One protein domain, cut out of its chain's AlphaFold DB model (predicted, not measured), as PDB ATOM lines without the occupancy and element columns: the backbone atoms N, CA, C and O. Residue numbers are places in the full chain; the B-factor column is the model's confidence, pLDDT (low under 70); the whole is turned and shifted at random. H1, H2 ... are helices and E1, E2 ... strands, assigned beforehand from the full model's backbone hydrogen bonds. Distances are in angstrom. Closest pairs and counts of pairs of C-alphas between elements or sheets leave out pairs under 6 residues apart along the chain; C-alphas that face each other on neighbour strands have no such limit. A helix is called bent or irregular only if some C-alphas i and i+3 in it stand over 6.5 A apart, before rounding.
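What this domain is: This is residues 219 to 318 of the 329 residues of an uncharacterized protein of Coprinellus micaceus (UniProt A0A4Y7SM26). Two units, each a short helix running straight into a small two-stranded hairpin, stand head to tail in a loose four-sided ring: H2 with E1 and E2, then H5 with E3 and E4. The helices H1 and H4, side by side, cover one side of this ring, and H3 follows E2 at a corner beside E1. The printed part has 100 residues, with five named helices and four named strands in the order H1 H2 E1 E2 H3 H4 H5 E3 E4; the sheets E1 - E2 and E3 - E4 are both antiparallel. The class is mixed, helices and strands, with 47 residues, under half, in named elements. The whole is compact, with a radius of gyration of the C-alphas of 13.0 A and spans of 39 by 33 by 20 A.

How they stand to each other: E1, residues 247 to 249, and E2, residues 256 to 258, form an antiparallel hairpin at 136 degrees, with N 248 and O 257 2.8 A apart, within hydrogen-bond range. H3, residues 259 to 264, comes closest to E1 at the C-alphas of Arg 248 and Val 259, 5.7 A. H2, residues 240 to 246, and H3 only just touch, with 3 pairs of C-alphas within 8 A, the closest being Ile 246 and Val 259, 5.5 A. H4, residues 281 to 286, comes closest to E2 at the C-alphas of Leu 258 and Leu 285, 6.2 A; H3 and H4 are near each other, with 5 pairs of C-alphas within 10 A. H1, residues 223 to 231, touches H4 at a shallow tilt of 20 degrees, opposite ways, closest at the C-alphas of Gly 231 and Gly 282, 4.9 A. H1 touches H2 at a steep tilt of 59 degrees, closest at the C-alphas of Ser 223 and Ile 246, 5.6 A. Helix packing is mostly aligned, but only just: 2 of 3 touching pairs are at a shallow tilt. E3, residues 303 to 305, and E4, residues 312 to 314, form the other antiparallel hairpin, at 138 degrees, with N 304 and O 313 2.9 A apart, within hydrogen-bond range. The closest C-alphas of H1 and E4 are those of Leu 230 and Val 313, 6.0 A. H5, residues 296 to 302, touches no helix; its closest C-alpha to E2 is Gln 296, 7.2 A from that of Phe 256. In H1, H2, H4 and H5 every O i to N i+4 pair is within hydrogen-bond range; in H3 0 of 2 are, beside 2 of 3 O i to N i+3 pairs.

Where its parts are: H1 is 12.4 A long from C-alpha 223 at (382.459, 298.065, 299.622), H2 10.2 A, H3 10.4 A, H4 8.4 A and H5 9.9 A. H3 is irregular, with C-alphas 260 and 263 7.4 A apart. E1 is 6.9 A long, E2 7.2 A, E3 7.0 A and E4 7.1 A, ending at C-alpha 314 at (381.196, 281.419, 301.654).

The domain as a whole: The two C-alphas farthest apart, those of Asn 268 and Ala 308, are 38.9 A from each other. The printed part has no cut. The link from H3 to H4, residues 265 to 280, is long. The mean pLDDT of the printed part is 91.8, and no printed residue is under 70.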
ATOM      1  N   PRO A 219     390.479 303.454 308.533       72.19
ATOM      2  CA  PRO A 219     389.628 303.657 307.376       72.19
ATOM      3  C   PRO A 219     388.446 302.690 307.449       72.19
ATOM      4  O   PRO A 219     388.625 301.477 307.577       72.19
ATOM      5  N   THR A 220     387.231 303.235 307.389       79.44
ATOM      6  CA  THR A 220     386.024 302.421 307.246       79.44
ATOM      7  C   THR A 220     386.203 301.530 306.016       79.44
ATOM      8  O   THR A 220     386.536 302.065 304.954       79.44
ATOM      9  N   PRO A 221     385.995 300.208 306.127       83.94
ATOM     10  CA  PRO A 221     386.197 299.310 305.003       83.94
ATOM     11  C   PRO A 221     385.297 299.725 303.840       83.94
ATOM     12  O   PRO A 221     384.098 299.964 304.013       83.94
ATOM     13  N   THR A 222     385.888 299.828 302.654       90.06
ATOM     14  CA  THR A 222     385.146 300.131 301.431       90.06
ATOM     15  C   THR A 222     384.280 298.936 301.029       90.06
ATOM     16  O   THR A 222     384.526 297.801 301.448       90.06
ATOM     17  N   SER A 223     383.271 299.155 300.181       90.56
ATOM     18  CA  SER A 223     382.459 298.065 299.622       90.56
ATOM     19  C   SER A 223     383.329 296.978 298.980       90.56
ATOM     20  O   SER A 223     383.077 295.792 299.184       90.56
ATOM     21  N   SER A 224     384.392 297.372 298.267       88.38
ATOM     22  CA  SER A 224     385.373 296.447 297.694       88.38
ATOM     23  C   SER A 224     386.121 295.652 298.761       88.38
ATOM     24  O   SER A 224     386.249 294.442 298.610       88.38
ATOM     25  N   ASP A 225     386.544 296.274 299.866       89.88
ATOM     26  CA  ASP A 225     387.239 295.563 300.951       89.88
ATOM     27  C   ASP A 225     386.333 294.518 301.608       89.88
ATOM     28  O   ASP A 225     386.778 293.431 301.976       89.88
ATOM     29  N   ILE A 226     385.043 294.832 301.755       92.12
ATOM     30  CA  ILE A 226     384.052 293.886 302.273       92.12
ATOM     31  C   ILE A 226     383.882 292.713 301.295       92.12
ATOM     32  O   ILE A 226     383.897 291.563 301.725       92.12
ATOM     33  N   VAL A 227     383.756 292.971 299.988       92.00
ATOM     34  CA  VAL A 227     383.632 291.905 298.975       92.00
ATOM     35  C   VAL A 227     384.874 291.020 298.946       92.00
ATOM     36  O   VAL A 227     384.748 289.797 298.910       92.00
ATOM     37  N   MET A 228     386.066 291.617 299.012       89.94
ATOM     38  CA  MET A 228     387.325 290.875 299.050       89.94
ATOM     39  C   MET A 228     387.415 289.997 300.299       89.94
ATOM     40  O   MET A 228     387.747 288.822 300.179       89.94
ATOM     41  N   ARG A 229     387.039 290.511 301.479       91.25
ATOM     42  CA  ARG A 229     386.957 289.706 302.713       91.25
ATOM     43  C   ARG A 229     385.954 288.564 302.604       91.25
ATOM     44  O   ARG A 229     386.232 287.472 303.085       91.25
ATOM     45  N   LEU A 230     384.804 288.799 301.972       92.25
ATOM     46  CA  LEU A 230     383.795 287.762 301.766       92.25
ATOM     47  C   LEU A 230     384.287 286.663 300.809       92.25
ATOM     48  O   LEU A 230     383.948 285.500 301.008       92.25
ATOM     49  N   GLY A 231     385.079 287.019 299.792       90.19
ATOM     50  CA  GLY A 231     385.626 286.081 298.806       90.19
ATOM     51  C   GLY A 231     386.865 285.299 299.263       90.19
ATOM     52  O   GLY A 231     387.207 284.296 298.642       90.19
ATOM     53  N   GLN A 232     387.549 285.731 300.325       89.62
ATOM     54  CA  GLN A 232     388.744 285.053 300.833       89.62
ATOM     55  C   GLN A 232     388.425 283.647 301.370       89.62
ATOM     56  O   GLN A 232     387.446 283.442 302.087       89.62
ATOM     57  N   ILE A 233     389.291 282.678 301.043       85.62
ATOM     58  CA  ILE A 233     389.205 281.290 301.540       85.62
ATOM     59  C   ILE A 233     389.429 281.244 303.050       85.62
ATOM     60  O   ILE A 233     388.692 280.590 303.783       85.62
ATOM     61  N   MET A 234     390.447 281.968 303.511       84.00
ATOM     62  CA  MET A 234     390.791 282.099 304.918       84.00
ATOM     63  C   MET A 234     390.577 283.549 305.325       84.00
ATOM     64  O   MET A 234     391.257 284.447 304.835       84.00
ATOM     65  N   GLY A 235     389.621 283.785 306.212       84.69
ATOM     66  CA  GLY A 235     389.323 285.125 306.693       84.69
ATOM     67  C   GLY A 235     388.249 285.117 307.775       84.69
ATOM     68  O   GLY A 235     387.592 284.092 307.977       84.69
ATOM     69  N   PRO A 236     388.047 286.255 308.457       87.75
ATOM     70  CA  PRO A 236     387.047 286.401 309.514       87.75
ATOM     71  C   PRO A 236     385.601 286.439 308.983       87.75
ATOM     72  O   PRO A 236     384.663 286.533 309.770       87.75
ATOM     73  N   GLY A 237     385.400 286.361 307.665       91.81
ATOM     74  CA  GLY A 237     384.101 286.589 307.044       91.81
ATOM     75  C   GLY A 237     383.685 288.056 307.117       91.81
ATOM     76  O   GLY A 237     384.505 288.955 307.324       91.81
ATOM     77  N   VAL A 238     382.394 288.300 306.915       94.50
ATOM     78  CA  VAL A 238     381.798 289.639 306.960       94.50
ATOM     79  C   VAL A 238     380.546 289.639 307.817       94.50
ATOM     80  O   VAL A 238     379.804 288.663 307.900       94.50
ATOM     81  N   THR A 239     380.272 290.751 308.479       94.94
ATOM     82  CA  THR A 239     379.080 290.882 309.315       94.94
ATOM     83  C   THR A 239     377.815 290.959 308.456       94.94
ATOM     84  O   THR A 239     377.817 291.337 307.277       94.94
ATOM     85  N   LYS A 240     376.665 290.689 309.080       93.94
ATOM     86  CA  LYS A 240     375.350 290.906 308.457       93.94
ATOM     87  C   LYS A 240     375.119 292.367 308.059       93.94
ATOM     88  O   LYS A 240     374.391 292.645 307.105       93.94
ATOM     89  N   ALA A 241     375.692 293.317 308.798       93.62
ATOM     90  CA  ALA A 241     375.621 294.732 308.453       93.62
ATOM     91  C   ALA A 241     376.413 295.021 307.172       93.62
ATOM     92  O   ALA A 241     375.839 295.571 306.236       93.62
ATOM     93  N   GLU A 242     377.660 294.566 307.099       94.62
ATOM     94  CA  GLU A 242     378.531 294.725 305.929       94.62
ATOM     95  C   GLU A 242     377.960 294.034 304.680       94.62
ATOM     96  O   GLU A 242     377.923 294.624 303.604       94.62
ATOM     97  N   THR A 243     377.384 292.836 304.819       93.62
ATOM     98  CA  THR A 243     376.729 292.145 303.689       93.62
ATOM     99  C   THR A 243     375.552 292.954 303.127       93.62
ATOM    100  O   THR A 243     375.369 293.051 301.914       93.62
ATOM    101  N   ARG A 244     374.764 293.602 303.998       92.88
ATOM    102  CA  ARG A 244     373.682 294.514 303.577       92.88
ATOM    103  C   ARG A 244     374.200 295.828 302.998       92.88
ATOM    104  O   ARG A 244     373.471 296.473 302.249       92.88
ATOM    105  N   GLN A 245     375.409 296.245 303.368       92.62
ATOM    106  CA  GLN A 245     376.044 297.424 302.790       92.62
ATOM    107  C   GLN A 245     376.474 297.164 301.349       92.62
ATOM    108  O   GLN A 245     376.321 298.060 300.531       92.62
ATOM    109  N   ILE A 246     376.941 295.954 301.024       93.44
ATOM    110  CA  ILE A 246     377.417 295.640 299.672       93.44
ATOM    111  C   ILE A 246     376.321 295.130 298.733       93.44
ATOM    112  O   ILE A 246     376.417 295.379 297.539       93.44
ATOM    113  N   LEU A 247     375.269 294.463 299.227       92.62
ATOM    114  CA  LEU A 247     374.209 293.895 298.381       92.62
ATOM    115  C   LEU A 247     372.957 294.780 298.305       92.62
ATOM    116  O   LEU A 247     372.401 295.220 299.313       92.62
ATOM    117  N   ARG A 248     372.429 294.957 297.091       93.75
ATOM    118  CA  ARG A 248     371.114 295.553 296.813       93.75
ATOM    119  C   ARG A 248     370.271 294.627 295.967       93.75
ATOM    120  O   ARG A 248     370.779 293.888 295.134       93.75
ATOM    121  N   ARG A 249     368.958 294.709 296.167       94.25
ATOM    122  CA  ARG A 249     367.969 293.997 295.359       94.25
ATOM    123  C   ARG A 249     367.427 294.926 294.279       94.25
ATOM    124  O   ARG A 249     366.903 295.994 294.598       94.25
ATOM    125  N   CYS A 250     367.513 294.513 293.021       94.62
ATOM    126  CA  CYS A 250     366.892 295.240 291.921       94.62
ATOM    127  C   CYS A 250     365.361 295.215 292.060       94.62
ATOM    128  O   CYS A 250     364.771 294.167 292.325       94.62
ATOM    129  N   LYS A 251     364.695 296.359 291.859       94.62
ATOM    130  CA  LYS A 251     363.226 296.451 291.953       94.62
ATOM    131  C   LYS A 251     362.505 295.708 290.824       94.62
ATOM    132  O   LYS A 251     361.419 295.192 291.055       94.62
ATOM    133  N   SER A 252     363.113 295.656 289.636       94.81
ATOM    134  CA  SER A 252     362.525 295.044 288.440       94.81
ATOM    135  C   SER A 252     362.690 293.521 288.451       94.81
ATOM    136  O   SER A 252     361.716 292.794 288.628       94.81
ATOM    137  N   CYS A 253     363.927 293.017 288.373       94.69
ATOM    138  CA  CYS A 253     364.182 291.573 288.285       94.69
ATOM    139  C   CYS A 253     364.317 290.861 289.640       94.69
ATOM    140  O   CYS A 253     364.477 289.643 289.675       94.69
ATOM    141  N   ARG A 254     364.286 291.593 290.766       94.44
ATOM    142  CA  ARG A 254     364.409 291.051 292.136       94.44
ATOM    143  C   ARG A 254     365.715 290.301 292.443       94.44
ATOM    144  O   ARG A 254     365.785 289.694 293.516       94.44
ATOM    145  N   ARG A 255     366.726 290.378 291.571       93.31
ATOM    146  CA  ARG A 255     368.072 289.803 291.755       93.31
ATOM    147  C   ARG A 255     368.958 290.697 292.626       93.31
ATOM    148  O   ARG A 255     368.715 291.902 292.739       93.31
ATOM    149  N   PHE A 256     369.943 290.085 293.272       93.50
ATOM    150  CA  PHE A 256     370.910 290.729 294.151       93.50
ATOM    151  C   PHE A 256     372.165 291.131 293.386       93.50
ATOM    152  O   PHE A 256     372.672 290.376 292.562       93.50
ATOM    153  N   MET A 257     372.680 292.319 293.674       92.56
ATOM    154  CA  MET A 257     373.878 292.847 293.035       92.56
ATOM    155  C   MET A 257     374.652 293.778 293.962       92.56
ATOM    156  O   MET A 257     374.111 294.237 294.970       92.56
ATOM    157  N   LEU A 258     375.895 294.089 293.598       90.50
ATOM    158  CA  LEU A 258     376.704 295.046 294.340       90.50
ATOM    159  C   LEU A 258     376.101 296.462 294.254       90.50
ATOM    160  O   LEU A 258     375.686 296.884 293.172       90.50
ATOM    161  N   VAL A 259     376.094 297.215 295.362       90.06
ATOM    162  CA  VAL A 259     375.689 298.640 295.386       90.06
ATOM    163  C   VAL A 259     376.385 299.421 294.279       90.06
ATOM    164  O   VAL A 259     375.716 300.090 293.490       90.06
ATOM    165  N   ASP A 260     377.702 299.269 294.168       87.31
ATOM    166  CA  ASP A 260     378.510 300.049 293.227       87.31
ATOM    167  C   ASP A 260     378.246 299.652 291.764       87.31
ATOM    168  O   ASP A 260     378.553 300.398 290.838       87.31
ATOM    169  N   ARG A 261     377.596 298.502 291.539       85.50
ATOM    170  CA  ARG A 261     377.217 297.998 290.213       85.50
ATOM    171  C   ARG A 261     375.806 298.381 289.782       85.50
ATOM    172  O   ARG A 261     375.421 298.067 288.659       85.50
ATOM    173  N   CYS A 262     375.034 299.096 290.603       87.81
ATOM    174  CA  CYS A 262     373.650 299.452 290.260       87.81
ATOM    175  C   CYS A 262     373.526 300.215 288.923       87.81
ATOM    176  O   CYS A 262     372.502 300.091 288.256       87.81
ATOM    177  N   GLY A 263     374.557 300.968 288.513       88.75
ATOM    178  CA  GLY A 263     374.570 301.721 287.251       88.75
ATOM    179  C   GLY A 263     374.793 300.884 285.983       88.75
ATOM    180  O   GLY A 263     374.411 301.324 284.904       88.75
ATOM    181  N   VAL A 264     375.366 299.684 286.106       89.75
ATOM    182  CA  VAL A 264     375.654 298.768 284.979       89.75
ATOM    183  C   VAL A 264     374.730 297.545 284.966       89.75
ATOM    184  O   VAL A 264     374.917 296.608 284.195       89.75
ATOM    185  N   HIS A 265     373.710 297.542 285.827       92.69
ATOM    186  CA  HIS A 265     372.751 296.454 285.919       92.69
ATOM    187  C   HIS A 265     371.964 296.266 284.619       92.69
ATOM    188  O   HIS A 265     371.303 297.192 284.142       92.69
ATOM    189  N   ARG A 266     371.896 295.027 284.124       95.50
ATOM    190  CA  ARG A 266     370.955 294.644 283.065       95.50
ATOM    191  C   ARG A 266     370.030 293.553 283.575       95.50
ATOM    192  O   ARG A 266     370.452 292.417 283.738       95.50
ATOM    193  N   CYS A 267     368.746 293.863 283.772       94.31
ATOM    194  CA  CYS A 267     367.766 292.870 284.241       94.31
ATOM    195  C   CYS A 267     367.707 291.611 283.358       94.31
ATOM    196  O   CYS A 267     367.469 290.528 283.883       94.31
ATOM    197  N   ASN A 268     367.966 291.767 282.055       93.88
ATOM    198  CA  ASN A 268     367.978 290.693 281.056       93.88
ATOM    199  C   ASN A 268     369.402 290.249 280.670       93.88
ATOM    200  O   ASN A 268     369.578 289.611 279.638       93.88
ATOM    201  N   GLY A 269     370.418 290.645 281.441       92.19
ATOM    202  CA  GLY A 269     371.796 290.220 281.218       92.19
ATOM    203  C   GLY A 269     372.006 288.746 281.555       92.19
ATOM    204  O   GLY A 269     371.147 288.094 282.160       92.19
ATOM    205  N   GLU A 270     373.181 288.232 281.211       93.19
ATOM    206  CA  GLU A 270     373.565 286.871 281.572       93.19
ATOM    207  C   GLU A 270     373.552 286.698 283.101       93.19
ATOM    208  O   GLU A 270     373.768 287.645 283.870       93.19
ATOM    209  N   THR A 271     373.181 285.504 283.560       92.88
ATOM    210  CA  THR A 271     373.169 285.175 284.993       92.88
ATOM    211  C   THR A 271     374.483 284.476 285.315       92.88
ATOM    212  O   THR A 271     374.794 283.500 284.632       92.88
ATOM    213  N   PRO A 272     375.253 284.931 286.318       92.88
ATOM    214  CA  PRO A 272     376.492 284.261 286.689       92.88
ATOM    215  C   PRO A 272     376.228 282.794 287.037       92.88
ATOM    216  O   PRO A 272     375.368 282.496 287.866       92.88
ATOM    217  N   ASN A 273     376.962 281.874 286.411       94.69
ATOM    218  CA  ASN A 273     376.841 280.453 286.717       94.69
ATOM    219  C   ASN A 273     377.650 280.119 287.976       94.69
ATOM    220  O   ASN A 273     378.849 279.857 287.905       94.69
ATOM    221  N   ILE A 274     376.977 280.105 289.125       95.25
ATOM    222  CA  ILE A 274     377.601 279.816 290.424       95.25
ATOM    223  C   ILE A 274     378.107 278.375 290.562       95.25
ATOM    224  O   ILE A 274     378.933 278.097 291.424       95.25
ATOM    225  N   ASN A 275     377.620 277.466 289.713       94.88
ATOM    226  CA  ASN A 275     378.003 276.055 289.711       94.88
ATOM    227  C   ASN A 275     379.164 275.773 288.746       94.88
ATOM    228  O   ASN A 275     379.603 274.628 288.632       94.88
ATOM    229  N   ALA A 276     379.648 276.784 288.016       94.06
ATOM    230  CA  ALA A 276     380.810 276.628 287.158       94.06
ATOM    231  C   ALA A 276     382.059 276.351 288.011       94.06
ATOM    232  O   ALA A 276     382.318 277.036 289.004       94.06
ATOM    233  N   GLY A 277     382.853 275.353 287.616       92.06
ATOM    234  CA  GLY A 277     384.144 275.088 288.250       92.06
ATOM    235  C   GLY A 277     385.040 276.323 288.147       92.06
ATOM    236  O   GLY A 277     385.296 276.803 287.047       92.06
ATOM    237  N   GLY A 278     385.483 276.853 289.289       88.50
ATOM    238  CA  GLY A 278     386.268 278.090 289.345       88.50
ATOM    239  C   GLY A 278     385.447 279.373 289.512       88.50
ATOM    240  O   GLY A 278     386.011 280.457 289.401       88.50
ATOM    241  N   PHE A 279     384.145 279.288 289.804       92.56
ATOM    242  CA  PHE A 279     383.364 280.469 290.169       92.56
ATOM    243  C   PHE A 279     383.966 281.170 291.398       92.56
ATOM    244  O   PHE A 279     383.997 280.614 292.498       92.56
ATOM    245  N   HIS A 280     384.410 282.415 291.221       91.44
ATOM    246  CA  HIS A 280     384.941 283.242 292.298       91.44
ATOM    247  C   HIS A 280     383.964 284.378 292.612       91.44
ATOM    248  O   HIS A 280     383.792 285.304 291.820       91.44
ATOM    249  N   LEU A 281     383.324 284.332 293.787       90.94
ATOM    250  CA  LEU A 281     382.283 285.296 294.168       90.94
ATOM    251  C   LEU A 281     382.783 286.744 294.120       90.94
ATOM    252  O   LEU A 281     382.083 287.625 293.622       90.94
ATOM    253  N   GLY A 282     384.001 286.985 294.613       89.75
ATOM    254  CA  GLY A 282     384.607 288.312 294.579       89.75
ATOM    255  C   GLY A 282     384.795 288.818 293.150       89.75
ATOM    256  O   GLY A 282     384.478 289.965 292.865       89.75
ATOM    257  N   GLU A 283     385.216 287.950 292.229       90.19
ATOM    258  CA  GLU A 283     385.408 288.329 290.826       90.19
ATOM    259  C   GLU A 283     384.063 288.552 290.135       90.19
ATOM    260  O   GLU A 283     383.882 289.558 289.463       90.19
ATOM    261  N   ALA A 284     383.076 287.688 290.376       89.81
ATOM    262  CA  ALA A 284     381.735 287.836 289.819       89.81
ATOM    263  C   ALA A 284     381.045 289.137 290.272       89.81
ATOM    264  O   ALA A 284     380.379 289.796 289.473       89.81
ATOM    265  N   LEU A 285     381.214 289.534 291.540       86.88
ATOM    266  CA  LEU A 285     380.646 290.777 292.079       86.88
ATOM    267  C   LEU A 285     381.437 292.028 291.666       86.88
ATOM    268  O   LEU A 285     380.843 293.102 291.532       86.88
ATOM    269  N   LEU A 286     382.753 291.903 291.470       87.56
ATOM    270  CA  LEU A 286     383.644 293.000 291.078       87.56
ATOM    271  C   LEU A 286     383.888 293.079 289.566       87.56
ATOM    272  O   LEU A 286     384.506 294.039 289.125       87.56
ATOM    273  N   SER A 287     383.388 292.147 288.757       89.00
ATOM    274  CA  SER A 287     383.521 292.166 287.295       89.00
ATOM    275  C   SER A 287     382.758 293.342 286.682       89.00
ATOM    276  O   SER A 287     381.668 293.691 287.138       89.00
ATOM    277  N   GLU A 288     383.327 293.966 285.647       88.44
ATOM    278  CA  GLU A 288     382.681 295.037 284.864       88.44
ATOM    279  C   GLU A 288     381.693 294.508 283.816       88.44
ATOM    280  O   GLU A 288     381.059 295.293 283.113       88.44
ATOM    281  N   SER A 289     381.539 293.185 283.721       89.44
ATOM    282  CA  SER A 289     380.593 292.561 282.800       89.44
ATOM    283  C   SER A 289     379.143 292.927 283.134       89.44
ATOM    284  O   SER A 289     378.721 292.942 284.294       89.44
ATOM    285  N   GLU A 290     378.353 293.211 282.095       91.44
ATOM    286  CA  GLU A 290     376.915 293.419 282.238       91.44
ATOM    287  C   GLU A 290     376.246 292.096 282.632       91.44
ATOM    288  O   GLU A 290     376.056 291.204 281.808       91.44
ATOM    289  N   ASN A 291     375.858 291.973 283.900       91.94
ATOM    290  CA  ASN A 291     375.133 290.813 284.395       91.94
ATOM    291  C   ASN A 291     373.827 291.207 285.087       91.94
ATOM    292  O   ASN A 291     373.570 292.351 285.486       91.94
ATOM    293  N   SER A 292     372.969 290.208 285.209       93.06
ATOM    294  CA  SER A 292     371.658 290.331 285.835       93.06
ATOM    295  C   SER A 292     371.681 290.172 287.356       93.06
ATOM    296  O   SER A 292     370.631 290.268 287.993       93.06
ATOM    297  N   GLY A 293     372.860 289.993 287.953       93.81
ATOM    298  CA  GLY A 293     373.034 289.714 289.373       93.81
ATOM    299  C   GLY A 293     372.715 288.266 289.756       93.81
ATOM    300  O   GLY A 293     372.444 287.414 288.912       93.81
ATOM    301  N   LEU A 294     372.748 288.007 291.060       95.00
ATOM    302  CA  LEU A 294     372.539 286.696 291.672       95.00
ATOM    303  C   LEU A 294     371.078 286.511 292.085       95.00
ATOM    304  O   LEU A 294     370.419 287.441 292.566       95.00
ATOM    305  N   THR A 295     370.548 285.305 291.932       95.62
ATOM    306  CA  THR A 295     369.233 284.967 292.476       95.62
ATOM    307  C   THR A 295     369.300 284.776 293.994       95.62
ATOM    308  O   THR A 295     370.367 284.707 294.604       95.62
ATOM    309  N   GLN A 296     368.135 284.710 294.640       95.38
ATOM    310  CA  GLN A 296     368.070 284.403 296.070       95.38
ATOM    311  C   GLN A 296     368.606 282.998 296.372       95.38
ATOM    312  O   GLN A 296     369.307 282.826 297.365       95.38
ATOM    313  N   ASN A 297     368.297 282.024 295.514       96.06
ATOM    314  CA  ASN A 297     368.784 280.655 295.663       96.06
ATOM    315  C   ASN A 297     370.306 280.610 295.530       96.06
ATOM    316  O   ASN A 297     370.955 279.939 296.323       96.06
ATOM    317  N   ASP A 298     370.874 281.398 294.615       95.75
ATOM    318  CA  ASP A 298     372.326 281.479 294.453       95.75
ATOM    319  C   ASP A 298     373.010 281.979 295.725       95.75
ATOM    320  O   ASP A 298     373.996 281.398 296.166       95.75
ATOM    321  N   LEU A 299     372.464 283.023 296.362       94.81
ATOM    322  CA  LEU A 299     373.004 283.522 297.628       94.81
ATOM    323  C   LEU A 299     372.900 282.496 298.759       94.81
ATOM    324  O   LEU A 299     373.821 282.417 299.562       94.81
ATOM    325  N   ILE A 300     371.807 281.731 298.829       95.00
ATOM    326  CA  ILE A 300     371.633 280.676 299.841       95.00
ATOM    327  C   ILE A 300     372.659 279.558 299.632       95.00
ATOM    328  O   ILE A 300     373.234 279.067 300.597       95.00
ATOM    329  N   SER A 301     372.925 279.181 298.380       95.38
ATOM    330  CA  SER A 301     373.938 278.173 298.058       95.38
ATOM    331  C   SER A 301     375.358 278.677 298.337       95.38
ATOM    332  O   SER A 301     376.201 277.930 298.833       95.38
ATOM    333  N   LEU A 302     375.630 279.952 298.043       95.12
ATOM    334  CA  LEU A 302     376.966 280.539 298.141       95.12
ATOM    335  C   LEU A 302     377.357 280.975 299.549       95.12
ATOM    336  O   LEU A 302     378.545 280.933 299.863       95.12
ATOM    337  N   LEU A 303     376.410 281.438 300.367       95.94
ATOM    338  CA  LEU A 303     376.686 282.090 301.646       95.94
ATOM    339  C   LEU A 303     376.092 281.311 302.817       95.94
ATOM    340  O   LEU A 303     374.911 280.981 302.833       95.94
ATOM    341  N   SER A 304     376.905 281.121 303.849       96.00
ATOM    342  CA  SER A 304     376.519 280.503 305.114       96.00
ATOM    343  C   SER A 304     376.871 281.423 306.278       96.00
ATOM    344  O   SER A 304     377.810 282.213 306.203       96.00
ATOM    345  N   THR A 305     376.111 281.340 307.369       95.62
ATOM    346  CA  THR A 305     376.462 282.034 308.616       95.62
ATOM    347  C   THR A 305     377.216 281.064 309.513       95.62
ATOM    348  O   THR A 305     376.765 279.942 309.724       95.62
ATOM    349  N   CYS A 306     378.362 281.481 310.040       94.44
ATOM    350  CA  CYS A 306     379.079 280.714 311.044       94.44
ATOM    351  C   CYS A 306     378.349 280.801 312.393       94.44
ATOM    352  O   CYS A 306     378.106 281.898 312.896       94.44
ATOM    353  N   ASN A 307     378.050 279.656 313.008       92.06
ATOM    354  CA  ASN A 307     377.355 279.604 314.300       92.06
ATOM    355  C   ASN A 307     378.215 280.098 315.478       92.06
ATOM    356  O   ASN A 307     377.660 280.537 316.476       92.06
ATOM    357  N   ALA A 308     379.548 280.047 315.367       90.19
ATOM    358  CA  ALA A 308     380.450 280.454 316.446       90.19
ATOM    359  C   ALA A 308     380.614 281.980 316.535       90.19
ATOM    360  O   ALA A 308     380.536 282.552 317.616       90.19
ATOM    361  N   CYS A 309     380.829 282.656 315.402       91.00
ATOM    362  CA  CYS A 309     381.132 284.094 315.371       91.00
ATOM    363  C   CYS A 309     380.021 284.955 314.742       91.00
ATOM    364  O   CYS A 309     380.159 286.174 314.673       91.00
ATOM    365  N   CYS A 310     378.937 284.342 314.249       92.56
ATOM    366  CA  CYS A 310     377.828 285.003 313.548       92.56
ATOM    367  C   CYS A 310     378.219 285.777 312.270       92.56
ATOM    368  O   CYS A 310     377.418 286.568 311.757       92.56
ATOM    369  N   HIS A 311     379.423 285.560 311.730       93.62
ATOM    370  CA  HIS A 311     379.837 286.134 310.452       93.62
ATOM    371  C   HIS A 311     379.316 285.317 309.272       93.62
ATOM    372  O   HIS A 311     379.145 284.100 309.339       93.62
ATOM    373  N   ILE A 312     379.067 286.017 308.173       95.50
ATOM    374  CA  ILE A 312     378.713 285.447 306.883       95.50
ATOM    375  C   ILE A 312     380.011 285.114 306.153       95.50
ATOM    376  O   ILE A 312     380.906 285.952 306.019       95.50
ATOM    377  N   VAL A 313     380.093 283.877 305.683       95.81
ATOM    378  CA  VAL A 313     381.219 283.314 304.941       95.81
ATOM    379  C   VAL A 313     380.696 282.595 303.707       95.81
ATOM    380  O   VAL A 313     379.508 282.281 303.616       95.81
ATOM    381  N   MET A 314     381.571 282.309 302.747       95.06
ATOM    382  CA  MET A 314     381.196 281.419 301.654       95.06
ATOM    383  C   MET A 314     380.981 280.000 302.185       95.06
ATOM    384  O   MET A 314     381.796 279.496 302.955       95.06
ATOM    385  N   THR A 315     379.907 279.339 301.752       95.00
ATOM    386  CA  THR A 315     379.537 277.979 302.178       95.00
ATOM    387  C   THR A 315     380.689 276.996 301.980       95.00
ATOM    388  O   THR A 315     381.013 276.224 302.878       95.00
ATOM    389  N   MET A 316     381.383 277.090 300.845       92.50
ATOM    390  CA  MET A 316     382.556 276.263 300.541       92.50
ATOM    391  C   MET A 316     383.766 276.519 301.459       92.50
ATOM    392  O   MET A 316     384.645 275.669 301.559       92.50
ATOM    393  N   HIS A 317     383.820 277.664 302.145       92.06
ATOM    394  CA  HIS A 317     384.915 278.042 303.044       92.06
ATOM    395  C   HIS A 317     384.568 277.848 304.524       92.06
ATOM    396  O   HIS A 317     385.394 278.143 305.384       92.06
ATOM    397  N   LEU A 318     383.376 277.335 304.848       90.75
ATOM    398  CA  LEU A 318     382.907 277.233 306.230       90.75
ATOM    399  C   LEU A 318     383.869 276.430 307.129       90.75
ATOM    400  O   LEU A 318     384.071 276.805 308.278       90.75
TER     401      LEU A 318